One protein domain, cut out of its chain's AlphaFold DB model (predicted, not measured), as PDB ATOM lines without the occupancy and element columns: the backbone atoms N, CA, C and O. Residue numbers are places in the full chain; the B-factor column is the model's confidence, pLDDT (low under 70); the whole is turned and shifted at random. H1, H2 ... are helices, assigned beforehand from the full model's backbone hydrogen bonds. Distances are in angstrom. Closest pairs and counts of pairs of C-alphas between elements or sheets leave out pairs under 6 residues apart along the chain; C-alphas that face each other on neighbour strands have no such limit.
ATOM      1  N   LYS A  14     129.608 154.057  65.307       97.25
ATOM      2  CA  LYS A  14     128.225 154.527  65.497       97.25
ATOM      3  C   LYS A  14     127.197 153.419  65.262       97.25
ATOM      4  O   LYS A  14     126.215 153.323  65.994       97.25
ATOM      5  N   GLU A  15     127.417 152.570  64.260       98.12
ATOM      6  CA  GLU A  15     126.552 151.415  63.995       98.12
ATOM      7  C   GLU A  15     126.649 150.380  65.119       98.12
ATOM      8  O   GLU A  15     125.623 149.863  65.559       98.12
ATOM      9  N   ALA A  16     127.854 150.119  65.636       97.56
ATOM     10  CA  ALA A  16     128.048 149.210  66.764       97.56
ATOM     11  C   ALA A  16     127.336 149.706  68.038       97.56
ATOM     12  O   ALA A  16     126.657 148.927  68.715       97.56
ATOM     13  N   GLU A  17     127.444 151.003  68.344       96.19
ATOM     14  CA  GLU A  17     126.742 151.642  69.463       96.19
ATOM     15  C   GLU A  17     125.220 151.555  69.299       96.19
ATOM     16  O   GLU A  17     124.518 151.101  70.208       96.19
ATOM     17  N   MET A  18     124.702 151.926  68.124       97.19
ATOM     18  CA  MET A  18     123.270 151.865  67.830       97.19
ATOM     19  C   MET A  18     122.738 150.432  67.919       97.19
ATOM     20  O   MET A  18     121.686 150.197  68.515       97.19
ATOM     21  N   GLN A  19     123.482 149.454  67.402       96.69
ATOM     22  CA  GLN A  19     123.079 148.050  67.427       96.69
ATOM     23  C   GLN A  19     122.878 147.526  68.854       96.69
ATOM     24  O   GLN A  19     121.974 146.719  69.097       96.69
ATOM     25  N   LYS A  20     123.668 148.000  69.829       94.75
ATOM     26  CA  LYS A  20     123.466 147.636  71.238       94.75
ATOM     27  C   LYS A  20     122.098 148.095  71.745       94.75
ATOM     28  O   LYS A  20     121.408 147.309  72.403       94.75
ATOM     29  N   TYR A  21     121.703 149.326  71.423       97.31
ATOM     30  CA  TYR A  21     120.375 149.829  71.759       97.31
ATOM     31  C   TYR A  21     119.305 149.039  71.022       97.31
ATOM     32  O   TYR A  21     118.469 148.434  71.684       97.31
ATOM     33  N   VAL A  22     119.373 148.943  69.691       96.81
ATOM     34  CA  VAL A  22     118.392 148.214  68.867       96.81
ATOM     35  C   VAL A  22     118.123 146.814  69.424       96.81
ATOM     36  O   VAL A  22     116.965 146.436  69.598       96.81
ATOM     37  N   HIS A  23     119.167 146.074  69.801       95.31
ATOM     38  CA  HIS A  23     119.012 144.742  70.383       95.31
ATOM     39  C   HIS A  23     118.227 144.752  71.709       95.31
ATOM     40  O   HIS A  23     117.311 143.947  71.900       95.31
ATOM     41  N   ASN A  24     118.550 145.664  72.627       97.06
ATOM     42  CA  ASN A  24     117.861 145.761  73.913       97.06
ATOM     43  C   ASN A  24     116.427 146.290  73.765       97.06
ATOM     44  O   ASN A  24     115.516 145.748  74.390       97.06
ATOM     45  N   LEU A  25     116.205 147.285  72.906       97.75
ATOM     46  CA  LEU A  25     114.873 147.812  72.612       97.75
ATOM     47  C   LEU A  25     113.983 146.724  72.002       97.75
ATOM     48  O   LEU A  25     112.866 146.527  72.468       97.75
ATOM     49  N   TRP A  26     114.496 145.948  71.043       95.88
ATOM     50  CA  TRP A  26     113.759 144.833  70.444       95.88
ATOM     51  C   TRP A  26     113.369 143.764  71.471       95.88
ATOM     52  O   TRP A  26     112.238 143.275  71.491       95.88
ATOM     53  N   ASN A  27     114.292 143.416  72.366       95.50
ATOM     54  CA  ASN A  27     114.020 142.463  73.435       95.50
ATOM     55  C   ASN A  27     112.978 142.985  74.434       95.50
ATOM     56  O   ASN A  27     112.112 142.212  74.848       95.50
ATOM     57  N   ALA A  28     113.021 144.272  74.787       97.44
ATOM     58  CA  ALA A  28     111.995 144.904  75.613       97.44
ATOM     59  C   ALA A  28     110.623 144.885  74.917       97.44
ATOM     60  O   ALA A  28     109.638 144.489  75.536       97.44
ATOM     61  N   THR A  29     110.571 145.213  73.621       96.94
ATOM     62  CA  THR A  29     109.341 145.182  72.818       96.94
ATOM     63  C   THR A  29     108.699 143.802  72.816       96.94
ATOM     64  O   THR A  29     107.513 143.694  73.110       96.94
ATOM     65  N   LYS A  30     109.471 142.737  72.554       95.12
ATOM     66  CA  LYS A  30     108.948 141.360  72.572       95.12
ATOM     67  C   LYS A  30     108.338 140.997  73.923       95.12
ATOM     68  O   LYS A  30     107.236 140.461  73.964       95.12
ATOM     69  N   ILE A  31     109.038 141.293  75.022       96.81
ATOM     70  CA  ILE A  31     108.543 140.985  76.371       96.81
ATOM     71  C   ILE A  31     107.255 141.766  76.658       96.81
ATOM     72  O   ILE A  31     106.267 141.165  77.072       96.81
ATOM     73  N   SER A  32     107.236 143.079  76.407       97.69
ATOM     74  CA  SER A  32     106.041 143.901  76.634       97.69
ATOM     75  C   SER A  32     104.856 143.437  75.791       97.69
ATOM     76  O   SER A  32     103.761 143.309  76.326       97.69
ATOM     77  N   PHE A  33     105.080 143.119  74.513       96.81
ATOM     78  CA  PHE A  33     104.038 142.611  73.625       96.81
ATOM     79  C   PHE A  33     103.405 141.329  74.178       96.81
ATOM     80  O   PHE A  33     102.197 141.277  74.393       96.81
ATOM     81  N   PHE A  34     104.208 140.305  74.473       96.94
ATOM     82  CA  PHE A  34     103.663 139.041  74.971       96.94
ATOM     83  C   PHE A  34     103.025 139.173  76.354       96.94
ATOM     84  O   PHE A  34     102.030 138.503  76.619       96.94
ATOM     85  N   ASN A  35     103.534 140.053  77.217       97.44
ATOM     86  CA  ASN A  35     102.904 140.341  78.502       97.44
ATOM     87  C   ASN A  35     101.517 140.982  78.342       97.44
ATOM     88  O   ASN A  35     100.577 140.580  79.026       97.44
ATOM     89  N   GLU A  36     101.367 141.934  77.423       96.94
ATOM     90  CA  GLU A  36     100.080 142.580  77.154       96.94
ATOM     91  C   GLU A  36      99.059 141.586  76.575       96.94
ATOM     92  O   GLU A  36      97.934 141.487  77.071       96.94
ATOM     93  N   ILE A  37      99.469 140.764  75.600       97.75
ATOM     94  CA  ILE A  37      98.597 139.723  75.034       97.75
ATOM     95  C   ILE A  37      98.265 138.643  76.069       97.75
ATOM     96  O   ILE A  37      97.146 138.126  76.076       97.75
ATOM     97  N   ARG A  38      99.194 138.310  76.973       97.06
ATOM     98  CA  ARG A  38      98.954 137.349  78.057       97.06
ATOM     99  C   ARG A  38      97.848 137.845  78.979       97.06
ATOM    100  O   ARG A  38      96.882 137.118  79.191       97.06
ATOM    101  N   ALA A  39      97.947 139.091  79.437       95.50
ATOM    102  CA  ALA A  39      96.939 139.703  80.297       95.50
ATOM    103  C   ALA A  39      95.549 139.731  79.637       95.50
ATOM    104  O   ALA A  39      94.540 139.496  80.302       95.50
ATOM    105  N   LEU A  40      95.475 139.988  78.326       97.19
ATOM    106  CA  LEU A  40      94.218 139.926  77.575       97.19
ATOM    107  C   LEU A  40      93.684 138.491  77.454       97.19
ATOM    108  O   LEU A  40      92.491 138.256  77.647       97.19
ATOM    109  N   SER A  41      94.558 137.535  77.143       97.56
ATOM    110  CA  SER A  41      94.184 136.128  76.969       97.56
ATOM    111  C   SER A  41      93.610 135.553  78.265       97.56
ATOM    112  O   SER A  41      92.529 134.974  78.260       97.56
ATOM    113  N   GLU A  42      94.267 135.813  79.396       95.19
ATOM    114  CA  GLU A  42      93.810 135.371  80.718       95.19
ATOM    115  C   GLU A  42      92.448 135.982  81.082       95.19
ATOM    116  O   GLU A  42      91.557 135.269  81.542       95.19
ATOM    117  N   LYS A  43      92.231 137.274  80.791       96.31
ATOM    118  CA  LYS A  43      90.933 137.946  80.999       96.31
ATOM    119  C   LYS A  43      89.805 137.399  80.121       96.31
ATOM    120  O   LYS A  43      88.642 137.541  80.480       96.31
ATOM    121  N   THR A  44      90.136 136.807  78.977       97.56
ATOM    122  CA  THR A  44      89.166 136.273  78.005       97.56
ATOM    123  C   THR A  44      89.029 134.750  78.066       97.56
ATOM    124  O   THR A  44      88.306 134.171  77.261       97.56
ATOM    125  N   GLY A  45      89.685 134.085  79.027       96.56
ATOM    126  CA  GLY A  45      89.638 132.626  79.184       96.56
ATOM    127  C   GLY A  45      90.431 131.852  78.122       96.56
ATOM    128  O   GLY A  45      90.262 130.643  77.984       96.56
ATOM    129  N   ILE A  46      91.297 132.531  77.367       97.75
ATOM    130  CA  ILE A  46      92.169 131.934  76.353       97.75
ATOM    131  C   ILE A  46      93.488 131.529  77.014       97.75
ATOM    132  O   ILE A  46      94.067 132.302  77.773       97.75
ATOM    133  N   ASN A  47      94.010 130.343  76.690       96.94
ATOM    134  CA  ASN A  47      95.332 129.918  77.153       96.94
ATOM    135  C   ASN A  47      96.451 130.637  76.356       96.94
ATOM    136  O   ASN A  47      96.693 130.260  75.201       96.94
ATOM    137  N   PRO A  48      97.175 131.609  76.950       96.81
ATOM    138  CA  PRO A  48      98.233 132.352  76.261       96.81
ATOM    139  C   PRO A  48      99.393 131.456  75.811       96.81
ATOM    140  O   PRO A  48      99.949 131.645  74.732       96.81
ATOM    141  N   ASP A  49      99.752 130.437  76.592       95.50
ATOM    142  CA  ASP A  49     100.902 129.588  76.274       95.50
ATOM    143  C   ASP A  49     100.632 128.707  75.049       95.50
ATOM    144  O   ASP A  49     101.550 128.420  74.276       95.50
ATOM    145  N   ALA A  50      99.374 128.307  74.838       95.62
ATOM    146  CA  ALA A  50      98.973 127.569  73.646       95.62
ATOM    147  C   ALA A  50      99.123 128.433  72.384       95.62
ATOM    148  O   ALA A  50      99.760 128.004  71.420       95.62
ATOM    149  N   ILE A  51      98.606 129.668  72.408       95.94
ATOM    150  CA  ILE A  51      98.677 130.571  71.251       95.94
ATOM    151  C   ILE A  51     100.110 131.050  70.986       95.94
ATOM    152  O   ILE A  51     100.540 131.038  69.838       95.94
ATOM    153  N   PHE A  52     100.901 131.366  72.018       96.00
ATOM    154  CA  PHE A  52     102.279 131.837  71.839       96.00
ATOM    155  C   PHE A  52     103.171 130.763  71.223       96.00
ATOM    156  O   PHE A  52     103.988 131.073  70.358       96.00
ATOM    157  N   ARG A  53     102.982 129.489  71.597       93.31
ATOM    158  CA  ARG A  53     103.684 128.359  70.965       93.31
ATOM    159  C   ARG A  53     103.367 128.222  69.478       93.31
ATOM    160  O   ARG A  53     104.235 127.772  68.732       93.31
ATOM    161  N   LEU A  54     102.154 128.570  69.048       93.88
ATOM    162  CA  LEU A  54     101.789 128.600  67.631       93.88
ATOM    163  C   LEU A  54     102.406 129.821  66.943       93.88
ATOM    164  O   LEU A  54     103.039 129.665  65.903       93.88
ATOM    165  N   THR A  55     102.326 130.998  67.569       94.00
ATOM    166  CA  THR A  55     102.921 132.236  67.049       94.00
ATOM    167  C   THR A  55     104.404 132.064  66.747       94.00
ATOM    168  O   THR A  55     104.838 132.402  65.657       94.00
ATOM    169  N   ILE A  56     105.191 131.484  67.658       92.44
ATOM    170  CA  ILE A  56     106.639 131.326  67.439       92.44
ATOM    171  C   ILE A  56     106.999 130.312  66.342       92.44
ATOM    172  O   ILE A  56     108.142 130.290  65.896       92.44
ATOM    173  N   LYS A  57     106.051 129.459  65.930       90.56
ATOM    174  CA  LYS A  57     106.227 128.505  64.826       90.56
ATOM    175  C   LYS A  57     105.883 129.115  63.471       90.56
ATOM    176  O   LYS A  57     106.450 128.685  62.475       90.56
ATOM    177  N   SER A  58     104.936 130.050  63.433       91.12
ATOM    178  CA  SER A  58     104.424 130.635  62.189       91.12
ATOM    179  C   SER A  58     104.916 132.055  61.921       91.12
ATOM    180  O   SER A  58     104.839 132.507  60.786       91.12
ATOM    181  N   ALA A  59     105.376 132.783  62.943       89.12
ATOM    182  CA  ALA A  59     105.888 134.137  62.785       89.12
ATOM    183  C   ALA A  59     107.205 134.125  62.003       89.12
ATOM    184  O   ALA A  59     108.112 133.339  62.288       89.12
ATOM    185  N   GLU A  60     107.311 135.021  61.027       86.50
ATOM    186  CA  GLU A  60     108.499 135.129  60.192       86.50
ATOM    187  C   GLU A  60     109.730 135.570  61.002       86.50
ATOM    188  O   GLU A  60     109.650 136.426  61.884       86.50
ATOM    189  N   ALA A  61     110.872 134.956  60.675       67.56
ATOM    190  CA  ALA A  61     112.236 135.341  61.040       67.56
ATOM    191  C   ALA A  61     112.449 135.909  62.465       67.56
ATOM    192  O   ALA A  61     112.571 137.115  62.676       67.56
ATOM    193  N   SER A  62     112.670 135.022  63.443       76.94
ATOM    194  CA  SER A  62     113.279 135.380  64.731       76.94
ATOM    195  C   SER A  62     114.365 134.377  65.102       76.94
ATOM    196  O   SER A  62     114.104 133.183  65.211       76.94
ATOM    197  N   TRP A  63     115.593 134.858  65.325       82.81
ATOM    198  CA  TRP A  63     116.723 134.004  65.721       82.81
ATOM    199  C   TRP A  63     116.488 133.292  67.060       82.81
ATOM    200  O   TRP A  63     116.933 132.167  67.269       82.81
ATOM    201  N   ASN A  64     115.785 133.956  67.979       87.38
ATOM    202  CA  ASN A  64     115.371 133.388  69.256       87.38
ATOM    203  C   ASN A  64     113.861 133.604  69.419       87.38
ATOM    204  O   ASN A  64     113.446 134.585  70.052       87.38
ATOM    205  N   PRO A  65     113.045 132.730  68.812       86.31
ATOM    206  CA  PRO A  65     111.606 132.925  68.737       86.31
ATOM    207  C   PRO A  65     110.934 132.725  70.106       86.31
ATOM    208  O   PRO A  65     109.903 133.328  70.369       86.31
ATOM    209  N   GLU A  66     111.559 131.993  71.035       90.19
ATOM    210  CA  GLU A  66     111.058 131.837  72.409       90.19
ATOM    211  C   GLU A  66     111.276 133.070  73.304       90.19
ATOM    212  O   GLU A  66     110.727 133.154  74.410       90.19
ATOM    213  N   TYR A  67     112.111 134.022  72.888       89.62
ATOM    214  CA  TYR A  67     112.408 135.186  73.715       89.62
ATOM    215  C   TYR A  67     111.183 136.098  73.826       89.62
ATOM    216  O   TYR A  67     110.759 136.702  72.843       89.62
ATOM    217  N   GLY A  68     110.683 136.265  75.049       87.56
ATOM    218  CA  GLY A  68     109.546 137.126  75.371       87.56
ATOM    219  C   GLY A  68     108.249 136.370  75.655       87.56
ATOM    220  O   GLY A  68     107.440 136.884  76.412       87.56
ATOM    221  N   ILE A  69     108.070 135.138  75.157       91.94
ATOM    222  CA  ILE A  69     106.839 134.366  75.431       91.94
ATOM    223  C   ILE A  69     106.813 133.738  76.828       91.94
ATOM    224  O   ILE A  69     105.756 133.339  77.319       91.94
ATOM    225  N   ARG A  70     107.979 133.630  77.476       89.44
ATOM    226  CA  ARG A  70     108.119 133.050  78.816       89.44
ATOM    227  C   ARG A  70     107.519 133.991  79.858       89.44
ATOM    228  O   ARG A  70     107.857 135.171  79.891       89.44
ATOM    229  N   ASN A  71     106.672 133.452  80.732       90.00
ATOM    230  CA  ASN A  71     105.994 134.225  81.767       90.00
ATOM    231  C   ASN A  71     106.913 134.512  82.968       90.00
ATOM    232  O   ASN A  71     106.800 133.883  84.017       90.00
ATOM    233  N   PHE A  72     107.846 135.448  82.800       93.38
ATOM    234  CA  PHE A  72     108.692 135.953  83.892       93.38
ATOM    235  C   PHE A  72     108.243 137.330  84.404       93.38
ATOM    236  O   PHE A  72     108.952 137.959  85.188       93.38
ATOM    237  N   GLY A  73     107.067 137.795  83.974       94.19
ATOM    238  CA  GLY A  73     106.541 139.110  84.318       94.19
ATOM    239  C   GLY A  73     107.253 140.256  83.580       94.19
ATOM    240  O   GLY A  73     107.745 140.071  82.460       94.19
ATOM    241  N   PRO A  74     107.277 141.470  84.158       96.38
ATOM    242  CA  PRO A  74     107.848 142.645  83.515       96.38
ATOM    243  C   PRO A  74     109.357 142.488  83.334       96.38
ATOM    244  O   PRO A  74     110.055 141.968  84.207       96.38
ATOM    245  N   TYR A  75     109.896 143.005  82.228       96.88
ATOM    246  CA  TYR A  75     111.337 143.011  82.032       96.88
ATOM    247  C   TYR A  75     112.031 143.843  83.120       96.88
ATOM    248  O   TYR A  75     111.537 144.882  83.580       96.88
ATOM    249  N   GLY A  76     113.211 143.384  83.533       93.25
ATOM    250  CA  GLY A  76     113.999 143.948  84.627       93.25
ATOM    251  C   GLY A  76     115.500 143.898  84.367       93.25
ATOM    252  O   GLY A  76     115.943 143.916  83.218       93.25
ATOM    253  N   GLY A  77     116.279 143.862  85.448       92.31
ATOM    254  CA  GLY A  77     117.738 143.933  85.389       92.31
ATOM    255  C   GLY A  77     118.260 145.333  85.060       92.31
ATOM    256  O   GLY A  77     117.504 146.302  84.975       92.31
ATOM    257  N   SER A  78     119.577 145.442  84.889       91.25
ATOM    258  CA  SER A  78     120.252 146.728  84.672       91.25
ATOM    259  C   SER A  78     120.167 147.226  83.228       91.25
ATOM    260  O   SER A  78     120.180 148.432  82.999       91.25
ATOM    261  N   CYS A  79     120.088 146.322  82.246       94.75
ATOM    262  CA  CYS A  79     120.195 146.688  80.834       94.75
ATOM    263  C   CYS A  79     118.888 147.241  80.253       94.75
ATOM    264  O   CYS A  79     118.853 148.388  79.823       94.75
ATOM    265  N   LEU A  80     117.809 146.449  80.235       96.75
ATOM    266  CA  LEU A  80     116.599 146.806  79.478       96.75
ATOM    267  C   LEU A  80     115.907 148.082  79.997       96.75
ATOM    268  O   LEU A  80     115.639 148.967  79.184       96.75
ATOM    269  N   PRO A  81     115.648 148.252  81.312       96.81
ATOM    270  CA  PRO A  81     115.000 149.466  81.811       96.81
ATOM    271  C   PRO A  81     115.839 150.723  81.568       96.81
ATOM    272  O   PRO A  81     115.305 151.740  81.139       96.81
ATOM    273  N   LYS A  82     117.155 150.641  81.793       96.88
ATOM    274  CA  LYS A  82     118.070 151.764  81.578       96.88
ATOM    275  C   LYS A  82     118.120 152.163  80.105       96.88
ATOM    276  O   LYS A  82     117.923 153.331  79.791       96.88
ATOM    277  N   ASP A  83     118.350 151.203  79.212       97.81
ATOM    278  CA  ASP A  83     118.594 151.500  77.800       97.81
ATOM    279  C   ASP A  83     117.313 151.957  77.084       97.81
ATOM    280  O   ASP A  83     117.377 152.861  76.257       97.81
ATOM    281  N   THR A  84     116.140 151.410  77.436       98.19
ATOM    282  CA  THR A  84     114.846 151.868  76.884       98.19
ATOM    283  C   THR A  84     114.541 153.322  77.243       98.19
ATOM    284  O   THR A  84     114.232 154.122  76.358       98.19
ATOM    285  N   VAL A  85     114.675 153.689  78.522       97.62
ATOM    286  CA  VAL A  85     114.423 155.058  78.998       97.62
ATOM    287  C   VAL A  85     115.469 156.033  78.456       97.62
ATOM    288  O   VAL A  85     115.109 157.099  77.954       97.62
ATOM    289  N   ALA A  86     116.753 155.663  78.512       97.31
ATOM    290  CA  ALA A  86     117.840 156.503  78.018       97.31
ATOM    291  C   ALA A  86     117.698 156.784  76.518       97.31
ATOM    292  O   ALA A  86     117.818 157.935  76.100       97.31
ATOM    293  N   PHE A  87     117.382 155.764  75.714       98.12
ATOM    294  CA  PHE A  87     117.245 155.931  74.270       98.12
ATOM    295  C   PHE A  87     116.039 156.794  73.889       98.12
ATOM    296  O   PHE A  87     116.173 157.666  73.037       98.12
ATOM    297  N   LEU A  88     114.886 156.616  74.550       98.19
ATOM    298  CA  LEU A  88     113.711 157.467  74.320       98.19
ATOM    299  C   LEU A  88     113.996 158.939  74.664       98.19
ATOM    300  O   LEU A  88     113.533 159.853  73.981       98.19
ATOM    301  N   HIS A  89     114.759 159.184  75.730       97.94
ATOM    302  CA  HIS A  89     115.158 160.534  76.117       97.94
ATOM    303  C   HIS A  89     116.154 161.141  75.118       97.94
ATOM    304  O   HIS A  89     115.993 162.287  74.692       97.94
ATOM    305  N   TRP A  90     117.158 160.363  74.706       97.69
ATOM    306  CA  TRP A  90     118.140 160.769  73.704       97.69
ATOM    307  C   TRP A  90     117.478 161.085  72.359       97.69
ATOM    308  O   TRP A  90     117.729 162.155  71.803       97.69
ATOM    309  N   SER A  91     116.572 160.228  71.870       97.62
ATOM    310  CA  SER A  91     115.900 160.433  70.580       97.62
ATOM    311  C   SER A  91     115.106 161.738  70.565       97.62
ATOM    312  O   SER A  91     115.184 162.502  69.605       97.62
ATOM    313  N   LYS A  92     114.400 162.041  71.661       97.06
ATOM    314  CA  LYS A  92     113.613 163.267  71.786       97.06
ATOM    315  C   LYS A  92     114.496 164.513  71.846       97.06
ATOM    316  O   LYS A  92     114.206 165.491  71.167       97.06
ATOM    317  N   ASN A  93     115.555 164.490  72.653       97.69
ATOM    318  CA  ASN A  93     116.322 165.702  72.956       97.69
ATOM    319  C   ASN A  93     117.448 165.986  71.959       97.69
ATOM    320  O   ASN A  93     117.806 167.141  71.772       97.69
ATOM    321  N   HIS A  94     118.017 164.952  71.341       96.06
ATOM    322  CA  HIS A  94     119.172 165.093  70.448       96.06
ATOM    323  C   HIS A  94     118.786 164.888  68.984       96.06
ATOM    324  O   HIS A  94     119.261 165.622  68.126       96.06
ATOM    325  N   ALA A  95     117.904 163.925  68.703       95.75
ATOM    326  CA  ALA A  95     117.438 163.642  67.345       95.75
ATOM    327  C   ALA A  95     116.081 164.289  67.018       95.75
ATOM    328  O   ALA A  95     115.577 164.103  65.913       95.75
ATOM    329  N   GLN A  96     115.469 165.007  67.971       97.38
ATOM    330  CA  GLN A  96     114.160 165.667  67.815       97.38
ATOM    331  C   GLN A  96     113.079 164.714  67.273       97.38
ATOM    332  O   GLN A  96     112.172 165.112  66.549       97.38
ATOM    333  N   THR A  97     113.187 163.432  67.634       97.94
ATOM    334  CA  THR A  97     112.363 162.342  67.108       97.94
ATOM    335  C   THR A  97     111.616 161.656  68.243       97.94
ATOM    336  O   THR A  97     112.221 161.150  69.197       97.94
ATOM    337  N   ASP A  98     110.289 161.609  68.121       95.81
ATOM    338  CA  ASP A  98     109.455 160.821  69.018       95.81
ATOM    339  C   ASP A  98     109.411 159.350  68.592       95.81
ATOM    340  O   ASP A  98     109.363 159.025  67.407       95.81
ATOM    341  N   LEU A  99     109.400 158.457  69.579       98.06
ATOM    342  CA  LEU A  99     109.337 157.012  69.386       98.06
ATOM    343  C   LEU A  99     108.089 156.469  70.096       98.06
ATOM    344  O   LEU A  99     108.201 155.898  71.189       98.06
ATOM    345  N   PRO A 100     106.890 156.637  69.507       98.25
ATOM    346  CA  PRO A 100     105.634 156.270  70.160       98.25
ATOM    347  C   PRO A 100     105.570 154.780  70.517       98.25
ATOM    348  O   PRO A 100     105.117 154.434  71.605       98.25
ATOM    349  N   LEU A 101     106.109 153.895  69.668       98.50
ATOM    350  CA  LEU A 101     106.193 152.463  69.970       98.50
ATOM    351  C   LEU A 101     107.030 152.191  71.228       98.50
ATOM    352  O   LEU A 101     106.580 151.492  72.132       98.50
ATOM    353  N   LEU A 102     108.232 152.768  71.319       98.50
ATOM    354  CA  LEU A 102     109.112 152.570  72.474       98.50
ATOM    355  C   LEU A 102     108.494 153.141  73.758       98.50
ATOM    356  O   LEU A 102     108.574 152.522  74.819       98.50
ATOM    357  N   ARG A 103     107.830 154.296  73.658       98.44
ATOM    358  CA  ARG A 103     107.068 154.893  74.761       98.44
ATOM    359  C   ARG A 103     105.998 153.931  75.283       98.44
ATOM    360  O   ARG A 103     105.911 153.730  76.494       98.44
ATOM    361  N   SER A 104     105.232 153.307  74.389       98.50
ATOM    362  CA  SER A 104     104.229 152.301  74.755       98.50
ATOM    363  C   SER A 104     104.861 151.068  75.401       98.50
ATOM    364  O   SER A 104     104.381 150.614  76.434       98.50
ATOM    365  N   VAL A 105     105.985 150.573  74.874       98.50
ATOM    366  CA  VAL A 105     106.715 149.424  75.442       98.50
ATOM    367  C   VAL A 105     107.127 149.669  76.895       98.50
ATOM    368  O   VAL A 105     106.921 148.794  77.740       98.50
ATOM    369  N   ILE A 106     107.659 150.860  77.194       98.50
ATOM    370  CA  ILE A 106     108.013 151.275  78.561       98.50
ATOM    371  C   ILE A 106     106.759 151.331  79.436       98.50
ATOM    372  O   ILE A 106     106.742 150.772  80.533       98.50
ATOM    373  N   LYS A 107     105.689 151.949  78.929       98.38
ATOM    374  CA  LYS A 107     104.432 152.122  79.660       98.38
ATOM    375  C   LYS A 107     103.775 150.788  80.031       98.38
ATOM    376  O   LYS A 107     103.346 150.630  81.173       98.38
ATOM    377  N   VAL A 108     103.734 149.827  79.108       98.12
ATOM    378  CA  VAL A 108     103.224 148.467  79.355       98.12
ATOM    379  C   VAL A 108     104.007 147.800  80.487       98.12
ATOM    380  O   VAL A 108     103.417 147.272  81.429       98.12
ATOM    381  N   ASN A 109     105.339 147.884  80.446       97.88
ATOM    382  CA  ASN A 109     106.189 147.277  81.464       97.88
ATOM    383  C   ASN A 109     105.995 147.909  82.853       97.88
ATOM    384  O   ASN A 109     105.950 147.205  83.862       97.88
ATOM    385  N   GLU A 110     105.867 149.235  82.917       97.50
ATOM    386  CA  GLU A 110     105.580 149.957  84.160       97.50
ATOM    387  C   GLU A 110     104.211 149.606  84.743       97.50
ATOM    388  O   GLU A 110     104.093 149.443  85.958       97.50
ATOM    389  N   ASN A 111     103.184 149.494  83.900       97.06
ATOM    390  CA  ASN A 111     101.844 149.121  84.342       97.06
ATOM    391  C   ASN A 111     101.854 147.711  84.945       97.06
ATOM    392  O   ASN A 111     101.417 147.545  86.082       97.06
ATOM    393  N   LEU A 112     102.463 146.735  84.263       96.19
ATOM    394  CA  LEU A 112     102.572 145.373  84.785       96.19
ATOM    395  C   LEU A 112     103.373 145.313  86.097       96.19
ATOM    396  O   LEU A 112     102.983 144.613  87.029       96.19
ATOM    397  N   ARG A 113     104.469 146.077  86.225       95.44
ATOM    398  CA  ARG A 113     105.199 146.187  87.506       95.44
ATOM    399  C   ARG A 113     104.307 146.686  88.635       95.44
ATOM    400  O   ARG A 113     104.391 146.161  89.739       95.44
ATOM    401  N   LYS A 114     103.482 147.700  88.368       95.38
ATOM    402  CA  LYS A 114     102.558 148.255  89.364       95.38
ATOM    403  C   LYS A 114     101.498 147.237  89.759       95.38
ATOM    404  O   LYS A 114     101.253 147.091  90.946       95.38
ATOM    405  N   GLU A 115     100.920 146.527  88.795       92.81
ATOM    406  CA  GLU A 115      99.924 145.479  89.043       92.81
ATOM    407  C   GLU A 115     100.481 144.362  89.932       92.81
ATOM    408  O   GLU A 115      99.847 143.986  90.913       92.81
ATOM    409  N   LEU A 116     101.696 143.882  89.650       90.31
ATOM    410  CA  LEU A 116     102.327 142.816  90.436       90.31
ATOM    411  C   LEU A 116     102.833 143.268  91.814       90.31
ATOM    412  O   LEU A 116     103.047 142.424  92.681       90.31
ATOM    413  N   ALA A 117     103.046 144.571  92.017       89.31
ATOM    414  CA  ALA A 117     103.433 145.131  93.311       89.31
ATOM    415  C   ALA A 117     102.240 145.322  94.264       89.31
ATOM    416  O   ALA A 117     102.449 145.510  95.463       89.31
TER     417      ALA A 117
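AT A GLANCE: This is residues 14 to 117 of the 138 residues of the protein "UDP-glucose/GDP-mannose dehydrogenase family protein" of Candidatus Moranbacteria bacterium (UniProt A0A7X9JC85). One long helix, H1, makes the longest axis, and a loose helical hairpin of H3 and H4 packs across one side of it. H2 folds back from the far end of H1 as a V on the other side, and the long link, residues 59 to 78, leads from H2 past H1 to H3. The printed part has 104 residues with four named helices, in the order H1, H2, H3, H4, and no named strand; the class is all helix. It is compact, with a radius of gyration of the C-alphas of 14.7 A and spans of 45 by 33 by 23 A.

HOW THE PARTS SIT: Begin with H1, residues 14 to 43, the hub, touching three helices in mostly crossed packing, none at a shallow tilt. With residues 21 to 28 alone it touches H3, residues 79 to 94, at a steep tilt of 65 degrees, opposite ways; look at the closest C-alphas, Asn 24 and Leu 80, 5.8 A apart. With residues 25 to 36 alone it touches H4, residues 100 to 117, at a steep tilt of 52 degrees, the same way; the closest C-alphas, Thr 29 and Val 105, are 5.6 A apart. H3 and H4 form a hairpin at a steep tilt of 38 degrees, opposite ways, the closest C-alphas, Leu 88 and Leu 102, being 7.0 A apart. With residues 34 to 42 alone H1 touches H2, residues 48 to 58, at a steep tilt of 45 degrees, opposite ways; the C-alphas of Arg 38 and Pro 48, the closest, are 5.4 A apart. H2 is apart from H3 and H4. Every O i to N i+4 pair is within hydrogen-bond range in H3 and H4, 25 of 26 in H1 and 6 of 7 in H2.

IN THESE COORDINATES: Find C-alpha 14 at (128.225, 154.527, 65.497); from there H1 runs 43.7 A to C-alpha 43. H2 is 15.5 A long and H3 21.2 A. H4 runs 25.8 A to C-alpha 117 at (103.433, 145.131, 93.311).

THE WHOLE: The C-alphas of Lys 14 and Gly 45, the two farthest apart, are 46.4 A apart. The printed part has no cut; the link from H2 to H3 is long, the other two tight. Residues 58 to 63 stand free, and residue 61 has a pLDDT under 70.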